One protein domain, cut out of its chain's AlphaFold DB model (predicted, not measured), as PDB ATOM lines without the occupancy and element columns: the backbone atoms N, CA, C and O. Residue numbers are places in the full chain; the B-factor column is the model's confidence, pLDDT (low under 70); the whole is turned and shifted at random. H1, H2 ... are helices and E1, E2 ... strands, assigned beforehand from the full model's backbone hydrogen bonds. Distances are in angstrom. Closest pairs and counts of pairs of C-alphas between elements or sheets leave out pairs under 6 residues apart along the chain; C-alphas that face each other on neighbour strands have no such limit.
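What this domain is: This is residues 11 to 76 of the 90 residues of an uncharacterized protein of Coptis chinensis (UniProt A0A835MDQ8). A long, narrow sheet of three strands, bare on both faces, makes most of the length, and two short helices, H1 and H2, sit together past one end of it with links between. At the other end the loop between E2 and E3 folds the chain back. The printed part has 66 residues, with E1, H1, E2, E3 and H2 in that order; the sheet runs E1, E2, E3, antiparallel throughout, and the class is mixed, helices and strands. The whole is loose, with a radius of gyration of the C-alphas of 15.5 A and spans of 46 by 23 by 16 A.

How they stand to each other: E1, residues 11 to 18, is an edge strand, antiparallel at 156 degrees to the inner strand E2, residues 42 to 50; N 13 and O 47 are 2.9 A apart, within hydrogen-bond range. E2 forms a hairpin with the other edge strand, E3, residues 59 to 62, at 164 degrees, with N 48 and O 59 at 2.8 A. H1, residues 26 to 35, and H2, residues 71 to 76, touch, the closest C-alphas being those of Ala 26 and Leu 71, 5.1 A apart. They run the same way at a steep tilt of 47 degrees. Neither helix is on the sheet. In both, each O i to N i+4 pair is within hydrogen-bond range.

Where its parts are: E1 begins at C-alpha 11 (-37.228, 10.436, -6.172) and is 22.8 A long. H1 measures 14.4 A, E2 25.3 A, E3 9.8 A and H2 8.6 A. H2 ends at C-alpha 76 (-51.955, 0.204, -33.452).

The domain as a whole: The C-alphas farthest apart, those of Leu 36 and Pro 53, are 48.0 A apart. The printed part has no cut, and its four links are short. The mean pLDDT of the printed part is 77.9; residues 20 to 22, 39 to 40 and 52 to 55 are under 70.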
ATOM      1  N   GLY A  11     -35.846  10.900  -6.210       86.06
ATOM      2  CA  GLY A  11     -37.228  10.436  -6.172       86.06
ATOM      3  C   GLY A  11     -37.702  10.124  -7.587       86.06
ATOM      4  O   GLY A  11     -37.696  11.022  -8.429       86.06
ATOM      5  N   ILE A  12     -38.116   8.883  -7.835       88.31
ATOM      6  CA  ILE A  12     -38.722   8.451  -9.099       88.31
ATOM      7  C   ILE A  12     -40.211   8.236  -8.844       88.31
ATOM      8  O   ILE A  12     -40.588   7.489  -7.943       88.31
ATOM      9  N   TYR A  13     -41.046   8.898  -9.632       89.38
ATOM     10  CA  TYR A  13     -42.498   8.824  -9.537       89.38
ATOM     11  C   TYR A  13     -43.060   8.433 -10.899       89.38
ATOM     12  O   TYR A  13     -42.552   8.876 -11.927       89.38
ATOM     13  N   VAL A  14     -44.122   7.635 -10.904       89.94
ATOM     14  CA  VAL A  14     -44.883   7.319 -12.116       89.94
ATOM     15  C   VAL A  14     -46.251   7.968 -11.974       89.94
ATOM     16  O   VAL A  14     -46.966   7.696 -11.010       89.94
ATOM     17  N   ALA A  15     -46.597   8.852 -12.902       88.44
ATOM     18  CA  ALA A  15     -47.929   9.429 -12.997       88.44
ATOM     19  C   ALA A  15     -48.701   8.717 -14.104       88.44
ATOM     20  O   ALA A  15     -48.202   8.591 -15.218       88.44
ATOM     21  N   ALA A  16     -49.917   8.275 -13.792       85.44
ATOM     22  CA  ALA A  16     -50.863   7.774 -14.775       85.44
ATOM     23  C   ALA A  16     -51.906   8.862 -15.050       85.44
ATOM     24  O   ALA A  16     -52.543   9.374 -14.126       85.44
ATOM     25  N   VAL A  17     -52.053   9.243 -16.314       78.44
ATOM     26  CA  VAL A  17     -52.974  10.289 -16.767       78.44
ATOM     27  C   VAL A  17     -53.863   9.694 -17.858       78.44
ATOM     28  O   VAL A  17     -53.347   9.008 -18.734       78.44
ATOM     29  N   PRO A  18     -55.186   9.923 -17.857       70.94
ATOM     30  CA  PRO A  18     -56.035   9.446 -18.945       70.94
ATOM     31  C   PRO A  18     -55.565  10.029 -20.285       70.94
ATOM     32  O   PRO A  18     -55.350  11.243 -20.391       70.94
ATOM     33  N   LEU A  19     -55.417   9.172 -21.303       70.44
ATOM     34  CA  LEU A  19     -55.068   9.609 -22.655       70.44
ATOM     35  C   LEU A  19     -56.138  10.562 -23.175       70.44
ATOM     36  O   LEU A  19     -57.305  10.202 -23.328       70.44
ATOM     37  N   ARG A  20     -55.734  11.806 -23.436       64.31
ATOM     38  CA  ARG A  20     -56.601  12.786 -24.086       64.31
ATOM     39  C   ARG A  20     -56.564  12.536 -25.584       64.31
ATOM     40  O   ARG A  20     -55.504  12.255 -26.133       64.31
ATOM     41  N   ALA A  21     -57.722  12.658 -26.224       64.75
ATOM     42  CA  ALA A  21     -57.830  12.478 -27.662       64.75
ATOM     43  C   ALA A  21     -56.851  13.415 -28.388       64.75
ATOM     44  O   ALA A  21     -56.845  14.627 -28.144       64.75
ATOM     45  N   ILE A  22     -56.019  12.835 -29.248       67.44
ATOM     46  CA  ILE A  22     -55.059  13.578 -30.062       67.44
ATOM     47  C   ILE A  22     -55.849  14.432 -31.054       67.44
ATOM     48  O   ILE A  22     -56.895  14.002 -31.535       67.44
ATOM     49  N   LYS A  23     -55.408  15.666 -31.313       70.75
ATOM     50  CA  LYS A  23     -56.063  16.551 -32.286       70.75
ATOM     51  C   LYS A  23     -55.915  15.968 -33.698       70.75
ATOM     52  O   LYS A  23     -54.938  15.293 -33.986       70.75
ATOM     53  N   GLY A  24     -56.876  16.234 -34.583       75.69
ATOM     54  CA  GLY A  24     -56.798  15.805 -35.986       75.69
ATOM     55  C   GLY A  24     -57.552  14.501 -36.292       75.69
ATOM     56  O   GLY A  24     -58.470  14.135 -35.554       75.69
ATOM     57  N   PRO A  25     -57.237  13.804 -37.400       70.62
ATOM     58  CA  PRO A  25     -57.997  12.635 -37.862       70.62
ATOM     59  C   PRO A  25     -58.050  11.481 -36.847       70.62
ATOM     60  O   PRO A  25     -59.085  10.822 -36.716       70.62
ATOM     61  N   ALA A  26     -56.978  11.281 -36.073       76.69
ATOM     62  CA  ALA A  26     -56.910  10.293 -34.994       76.69
ATOM     63  C   ALA A  26     -57.925  10.552 -33.857       76.69
ATOM     64  O   ALA A  26     -58.349   9.612 -33.177       76.69
ATOM     65  N   GLN A  27     -58.391  11.797 -33.686       81.31
ATOM     66  CA  GLN A  27     -59.340  12.186 -32.638       81.31
ATOM     67  C   GLN A  27     -60.657  11.412 -32.720       81.31
ATOM     68  O   GLN A  27     -61.217  11.030 -31.693       81.31
ATOM     69  N   LEU A  28     -61.161  11.192 -33.941       80.75
ATOM     70  CA  LEU A  28     -62.432  10.503 -34.176       80.75
ATOM     71  C   LEU A  28     -62.352   9.023 -33.794       80.75
ATOM     72  O   LEU A  28     -63.316   8.469 -33.275       80.75
ATOM     73  N   MET A  29     -61.199   8.389 -34.012       77.81
ATOM     74  CA  MET A  29     -60.981   7.000 -33.608       77.81
ATOM     75  C   MET A  29     -60.912   6.873 -32.088       77.81
ATOM     76  O   MET A  29     -61.581   6.015 -31.510       77.81
ATOM     77  N   MET A  30     -60.164   7.764 -31.427       76.25
ATOM     78  CA  MET A  30     -60.077   7.774 -29.963       76.25
ATOM     79  C   MET A  30     -61.429   8.071 -29.313       76.25
ATOM     80  O   MET A  30     -61.799   7.420 -28.340       76.25
ATOM     81  N   SER A  31     -62.200   9.016 -29.861       76.62
ATOM     82  CA  SER A  31     -63.522   9.356 -29.329       76.62
ATOM     83  C   SER A  31     -64.537   8.230 -29.533       76.62
ATOM     84  O   SER A  31     -65.317   7.946 -28.620       76.62
ATOM     85  N   ALA A  32     -64.502   7.546 -30.680       80.38
ATOM     86  CA  ALA A  32     -65.343   6.384 -30.940       80.38
ATOM     87  C   ALA A  32     -65.012   5.239 -29.977       80.38
ATOM     88  O   ALA A  32     -65.905   4.700 -29.329       80.38
ATOM     89  N   ALA A  33     -63.735   4.910 -29.812       79.44
ATOM     90  CA  ALA A  33     -63.315   3.841 -28.918       79.44
ATOM     91  C   ALA A  33     -63.576   4.153 -27.436       79.44
ATOM     92  O   ALA A  33     -64.020   3.271 -26.704       79.44
ATOM     93  N   HIS A  34     -63.400   5.406 -27.004       75.44
ATOM     94  CA  HIS A  34     -63.825   5.859 -25.676       75.44
ATOM     95  C   HIS A  34     -65.342   5.717 -25.491       75.44
ATOM     96  O   HIS A  34     -65.796   5.203 -24.473       75.44
ATOM     97  N   SER A  35     -66.143   6.106 -26.490       76.94
ATOM     98  CA  SER A  35     -67.612   5.994 -26.435       76.94
ATOM     99  C   SER A  35     -68.104   4.544 -26.415       76.94
ATOM    100  O   SER A  35     -69.152   4.254 -25.846       76.94
ATOM    101  N   LEU A  36     -67.342   3.630 -27.018       76.62
ATOM    102  CA  LEU A  36     -67.615   2.192 -27.021       76.62
ATOM    103  C   LEU A  36     -67.035   1.468 -25.793       76.62
ATOM    104  O   LEU A  36     -67.149   0.247 -25.707       76.62
ATOM    105  N   ASN A  37     -66.424   2.197 -24.848       71.88
ATOM    106  CA  ASN A  37     -65.724   1.647 -23.682       71.88
ATOM    107  C   ASN A  37     -64.614   0.640 -24.054       71.88
ATOM    108  O   ASN A  37     -64.314  -0.291 -23.309       71.88
ATOM    109  N   LEU A  38     -64.019   0.823 -25.234       71.88
ATOM    110  CA  LEU A  38     -62.893   0.046 -25.758       71.88
ATOM    111  C   LEU A  38     -61.546   0.747 -25.505       71.88
ATOM    112  O   LEU A  38     -60.506   0.243 -25.917       71.88
ATOM    113  N   TRP A  39     -61.560   1.917 -24.856       69.75
ATOM    114  CA  TRP A  39     -60.395   2.776 -24.638       69.75
ATOM    115  C   TRP A  39     -60.169   3.033 -23.141       69.75
ATOM    116  O   TRP A  39     -60.718   3.985 -22.593       69.75
ATOM    117  N   ASP A  40     -59.340   2.210 -22.492       68.19
ATOM    118  CA  ASP A  40     -58.846   2.431 -21.114       68.19
ATOM    119  C   ASP A  40     -57.317   2.626 -21.092       68.19
ATOM    120  O   ASP A  40     -56.598   2.175 -20.200       68.19
ATOM    121  N   PHE A  41     -56.778   3.263 -22.136       70.31
ATOM    122  CA  PHE A  41     -55.349   3.537 -22.182       70.31
ATOM    123  C   PHE A  41     -55.004   4.693 -21.238       70.31
ATOM    124  O   PHE A  41     -55.460   5.830 -21.394       70.31
ATOM    125  N   GLN A  42     -54.155   4.394 -20.259       72.38
ATOM    126  CA  GLN A  42     -53.523   5.384 -19.398       72.38
ATOM    127  C   GLN A  42     -52.175   5.770 -19.999       72.38
ATOM    128  O   GLN A  42     -51.380   4.919 -20.393       72.38
ATOM    129  N   HIS A  43     -51.924   7.069 -20.069       76.88
ATOM    130  CA  HIS A  43     -50.623   7.610 -20.388       76.88
ATOM    131  C   HIS A  43     -49.750   7.595 -19.127       76.88
ATOM    132  O   HIS A  43     -50.131   8.172 -18.105       76.88
ATOM    133  N   PHE A  44     -48.591   6.943 -19.191       81.75
ATOM    134  CA  PHE A  44     -47.647   6.887 -18.079       81.75
ATOM    135  C   PHE A  44     -46.502   7.864 -18.313       81.75
ATOM    136  O   PHE A  44     -45.807   7.781 -19.319       81.75
ATOM    137  N   MET A  45     -46.273   8.745 -17.344       87.94
ATOM    138  CA  MET A  45     -45.136   9.660 -17.327       87.94
ATOM    139  C   MET A  45     -44.227   9.307 -16.160       87.94
ATOM    140  O   MET A  45     -44.702   9.037 -15.053       87.94
ATOM    141  N   VAL A  46     -42.918   9.370 -16.374       90.44
ATOM    142  CA  VAL A  46     -41.931   9.216 -15.304       90.44
ATOM    143  C   VAL A  46     -41.443  10.592 -14.888       90.44
ATOM    144  O   VAL A  46     -40.894  11.342 -15.690       90.44
ATOM    145  N   LEU A  47     -41.626  10.923 -13.612       89.88
ATOM    146  CA  LEU A  47     -41.123  12.153 -13.023       89.88
ATOM    147  C   LEU A  47     -39.909  11.839 -12.157       89.88
ATOM    148  O   LEU A  47     -39.987  11.044 -11.219       89.88
ATOM    149  N   ILE A  48     -38.799  12.510 -12.437       89.06
ATOM    150  CA  ILE A  48     -37.570  12.404 -11.658       89.06
ATOM    151  C   ILE A  48     -37.371  13.715 -10.906       89.06
ATOM    152  O   ILE A  48     -37.187  14.777 -11.501       89.06
ATOM    153  N   ARG A  49     -37.410  13.635  -9.573       85.31
ATOM    154  CA  ARG A  49     -37.157  14.766  -8.676       85.31
ATOM    155  C   ARG A  49     -35.801  14.583  -7.986       85.31
ATOM    156  O   ARG A  49     -35.688  13.722  -7.104       85.31
ATOM    157  N   PRO A  50     -34.785  15.392  -8.324       80.69
ATOM    158  CA  PRO A  50     -33.552  15.467  -7.549       80.69
ATOM    159  C   PRO A  50     -33.873  15.971  -6.138       80.69
ATOM    160  O   PRO A  50     -34.573  16.971  -5.984       80.69
ATOM    161  N   THR A  51     -33.382  15.302  -5.093       73.19
ATOM    162  CA  THR A  51     -33.587  15.793  -3.713       73.19
ATOM    163  C   THR A  51     -32.454  16.696  -3.215       73.19
ATOM    164  O   THR A  51     -32.600  17.338  -2.173       73.19
ATOM    165  N   SER A  52     -31.345  16.809  -3.954       69.81
ATOM    166  CA  SER A  52     -30.234  17.709  -3.631       69.81
ATOM    167  C   SER A  52     -30.481  19.137  -4.149       69.81
ATOM    168  O   SER A  52     -30.953  19.290  -5.275       69.81
ATOM    169  N   PRO A  53     -30.146  20.190  -3.378       69.75
ATOM    170  CA  PRO A  53     -30.293  21.574  -3.819       69.75
ATOM    171  C   PRO A  53     -29.476  21.901  -5.085       69.75
ATOM    172  O   PRO A  53     -28.356  21.402  -5.212       69.75
ATOM    173  N   PRO A  54     -29.977  22.788  -5.966       63.12
ATOM    174  CA  PRO A  54     -31.257  23.492  -5.863       63.12
ATOM    175  C   PRO A  54     -32.433  22.609  -6.323       63.12
ATOM    176  O   PRO A  54     -32.466  22.124  -7.448       63.12
ATOM    177  N   GLN A  55     -33.431  22.433  -5.451       66.12
ATOM    178  CA  GLN A  55     -34.585  21.530  -5.628       66.12
ATOM    179  C   GLN A  55     -35.656  22.063  -6.607       66.12
ATOM    180  O   GLN A  55     -36.808  21.640  -6.571       66.12
ATOM    181  N   SER A  56     -35.305  23.016  -7.473       72.19
ATOM    182  CA  SER A  56     -36.266  23.757  -8.304       72.19
ATOM    183  C   SER A  56     -36.543  23.106  -9.663       72.19
ATOM    184  O   SER A  56     -37.141  23.742 -10.527       72.19
ATOM    185  N   GLN A  57     -36.085  21.873  -9.887       80.38
ATOM    186  CA  GLN A  57     -36.199  21.176 -11.169       80.38
ATOM    187  C   GLN A  57     -36.833  19.796 -10.979       80.38
ATOM    188  O   GLN A  57     -36.513  19.070 -10.039       80.38
ATOM    189  N   VAL A  58     -37.737  19.436 -11.885       84.62
ATOM    190  CA  VAL A  58     -38.319  18.097 -12.014       84.62
ATOM    191  C   VAL A  58     -38.195  17.722 -13.480       84.62
ATOM    192  O   VAL A  58     -38.607  18.493 -14.345       84.62
ATOM    193  N   PHE A  59     -37.623  16.558 -13.756       87.69
ATOM    194  CA  PHE A  59     -37.584  16.014 -15.107       87.69
ATOM    195  C   PHE A  59     -38.845  15.195 -15.332       87.69
ATOM    196  O   PHE A  59     -39.241  14.427 -14.455       87.69
ATOM    197  N   VAL A  60     -39.472  15.368 -16.488       88.06
ATOM    198  CA  VAL A  60     -40.668  14.631 -16.880       88.06
ATOM    199  C   VAL A  60     -40.362  13.935 -18.192       88.06
ATOM    200  O   VAL A  60     -40.020  14.589 -19.174       88.06
ATOM    201  N   TYR A  61     -40.467  12.617 -18.177       87.25
ATOM    202  CA  TYR A  61     -40.345  11.765 -19.345       87.25
ATOM    203  C   TYR A  61     -41.744  11.291 -19.705       87.25
ATOM    204  O   TYR A  61     -42.402  10.609 -18.917       87.25
ATOM    205  N   ASP A  62     -42.197  11.726 -20.869       82.69
ATOM    206  CA  ASP A  62     -43.489  11.409 -21.456       82.69
ATOM    207  C   ASP A  62     -43.230  10.459 -22.637       82.69
ATOM    208  O   ASP A  62     -42.423  10.767 -23.515       82.69
ATOM    209  N   PHE A  63     -43.858   9.283 -22.620       77.81
ATOM    210  CA  PHE A  63     -43.749   8.297 -23.696       77.81
ATOM    211  C   PHE A  63     -44.868   8.531 -24.721       77.81
ATOM    212  O   PHE A  63     -45.916   7.878 -24.671       77.81
ATOM    213  N   GLN A  64     -44.664   9.495 -25.623       75.25
ATOM    214  CA  GLN A  64     -45.578   9.763 -26.737       75.25
ATOM    215  C   GLN A  64     -45.116   9.040 -28.005       75.25
ATOM    216  O   GLN A  64     -43.915   8.998 -28.263       75.25
ATOM    217  N   PRO A  65     -46.051   8.534 -28.829       73.19
ATOM    218  CA  PRO A  65     -45.734   8.111 -30.184       73.19
ATOM    219  C   PRO A  65     -45.082   9.239 -30.985       73.19
ATOM    220  O   PRO A  65     -45.444  10.403 -30.824       73.19
ATOM    221  N   GLN A  66     -44.181   8.876 -31.895       75.31
ATOM    222  CA  GLN A  66     -43.473   9.823 -32.759       75.31
ATOM    223  C   GLN A  66     -44.415  10.660 -33.641       75.31
ATOM    224  O   GLN A  66     -44.204  11.864 -33.776       75.31
ATOM    225  N   ASP A  67     -45.462  10.038 -34.197       78.31
ATOM    226  CA  ASP A  67     -46.538  10.731 -34.912       78.31
ATOM    227  C   ASP A  67     -47.893  10.464 -34.236       78.31
ATOM    228  O   ASP A  67     -48.581   9.488 -34.548       78.31
ATOM    229  N   PRO A  68     -48.286  11.303 -33.265       71.88
ATOM    230  CA  PRO A  68     -49.539  11.125 -32.550       71.88
ATOM    231  C   PRO A  68     -50.768  11.329 -33.459       71.88
ATOM    232  O   PRO A  68     -51.841  10.799 -33.163       71.88
ATOM    233  N   GLU A  69     -50.650  12.089 -34.554       79.75
ATOM    234  CA  GLU A  69     -51.779  12.406 -35.439       79.75
ATOM    235  C   GLU A  69     -52.016  11.333 -36.515       79.75
ATOM    236  O   GLU A  69     -53.086  11.315 -37.139       79.75
ATOM    237  N   ASP A  70     -51.065  10.407 -36.690       79.94
ATOM    238  CA  ASP A  70     -51.183   9.284 -37.614       79.94
ATOM    239  C   ASP A  70     -52.306   8.323 -37.187       79.94
ATOM    240  O   ASP A  70     -52.363   7.767 -36.084       79.94
ATOM    241  N   LEU A  71     -53.216   8.078 -38.128       79.81
ATOM    242  CA  LEU A  71     -54.301   7.122 -37.987       79.81
ATOM    243  C   LEU A  71     -53.787   5.698 -37.705       79.81
ATOM    244  O   LEU A  71     -54.394   4.983 -36.909       79.81
ATOM    245  N   TYR A  72     -52.682   5.277 -38.321       81.56
ATOM    246  CA  TYR A  72     -52.087   3.959 -38.105       81.56
ATOM    247  C   TYR A  72     -51.523   3.809 -36.694       81.56
ATOM    248  O   TYR A  72     -51.692   2.750 -36.089       81.56
ATOM    249  N   VAL A  73     -50.934   4.870 -36.141       78.75
ATOM    250  CA  VAL A  73     -50.481   4.913 -34.744       78.75
ATOM    251  C   VAL A  73     -51.671   4.775 -33.795       78.75
ATOM    252  O   VAL A  73     -51.637   3.954 -32.874       78.75
ATOM    253  N   ALA A  74     -52.769   5.490 -34.062       79.38
ATOM    254  CA  ALA A  74     -53.996   5.375 -33.278       79.38
ATOM    255  C   ALA A  74     -54.621   3.966 -33.359       79.38
ATOM    256  O   ALA A  74     -55.042   3.427 -32.334       79.38
ATOM    257  N   LEU A  75     -54.654   3.337 -34.543       79.44
ATOM    258  CA  LEU A  75     -55.135   1.956 -34.707       79.44
ATOM    259  C   LEU A  75     -54.226   0.927 -34.021       79.44
ATOM    260  O   LEU A  75     -54.724  -0.029 -33.426       79.44
ATOM    261  N   ALA A  76     -52.907   1.096 -34.105       78.44
ATOM    262  CA  ALA A  76     -51.955   0.204 -33.452       78.44
ATOM    263  C   ALA A  76     -52.146   0.239 -31.930       78.44
ATOM    264  O   ALA A  76     -52.360  -0.822 -31.334       78.44
TER     265      ALA A  76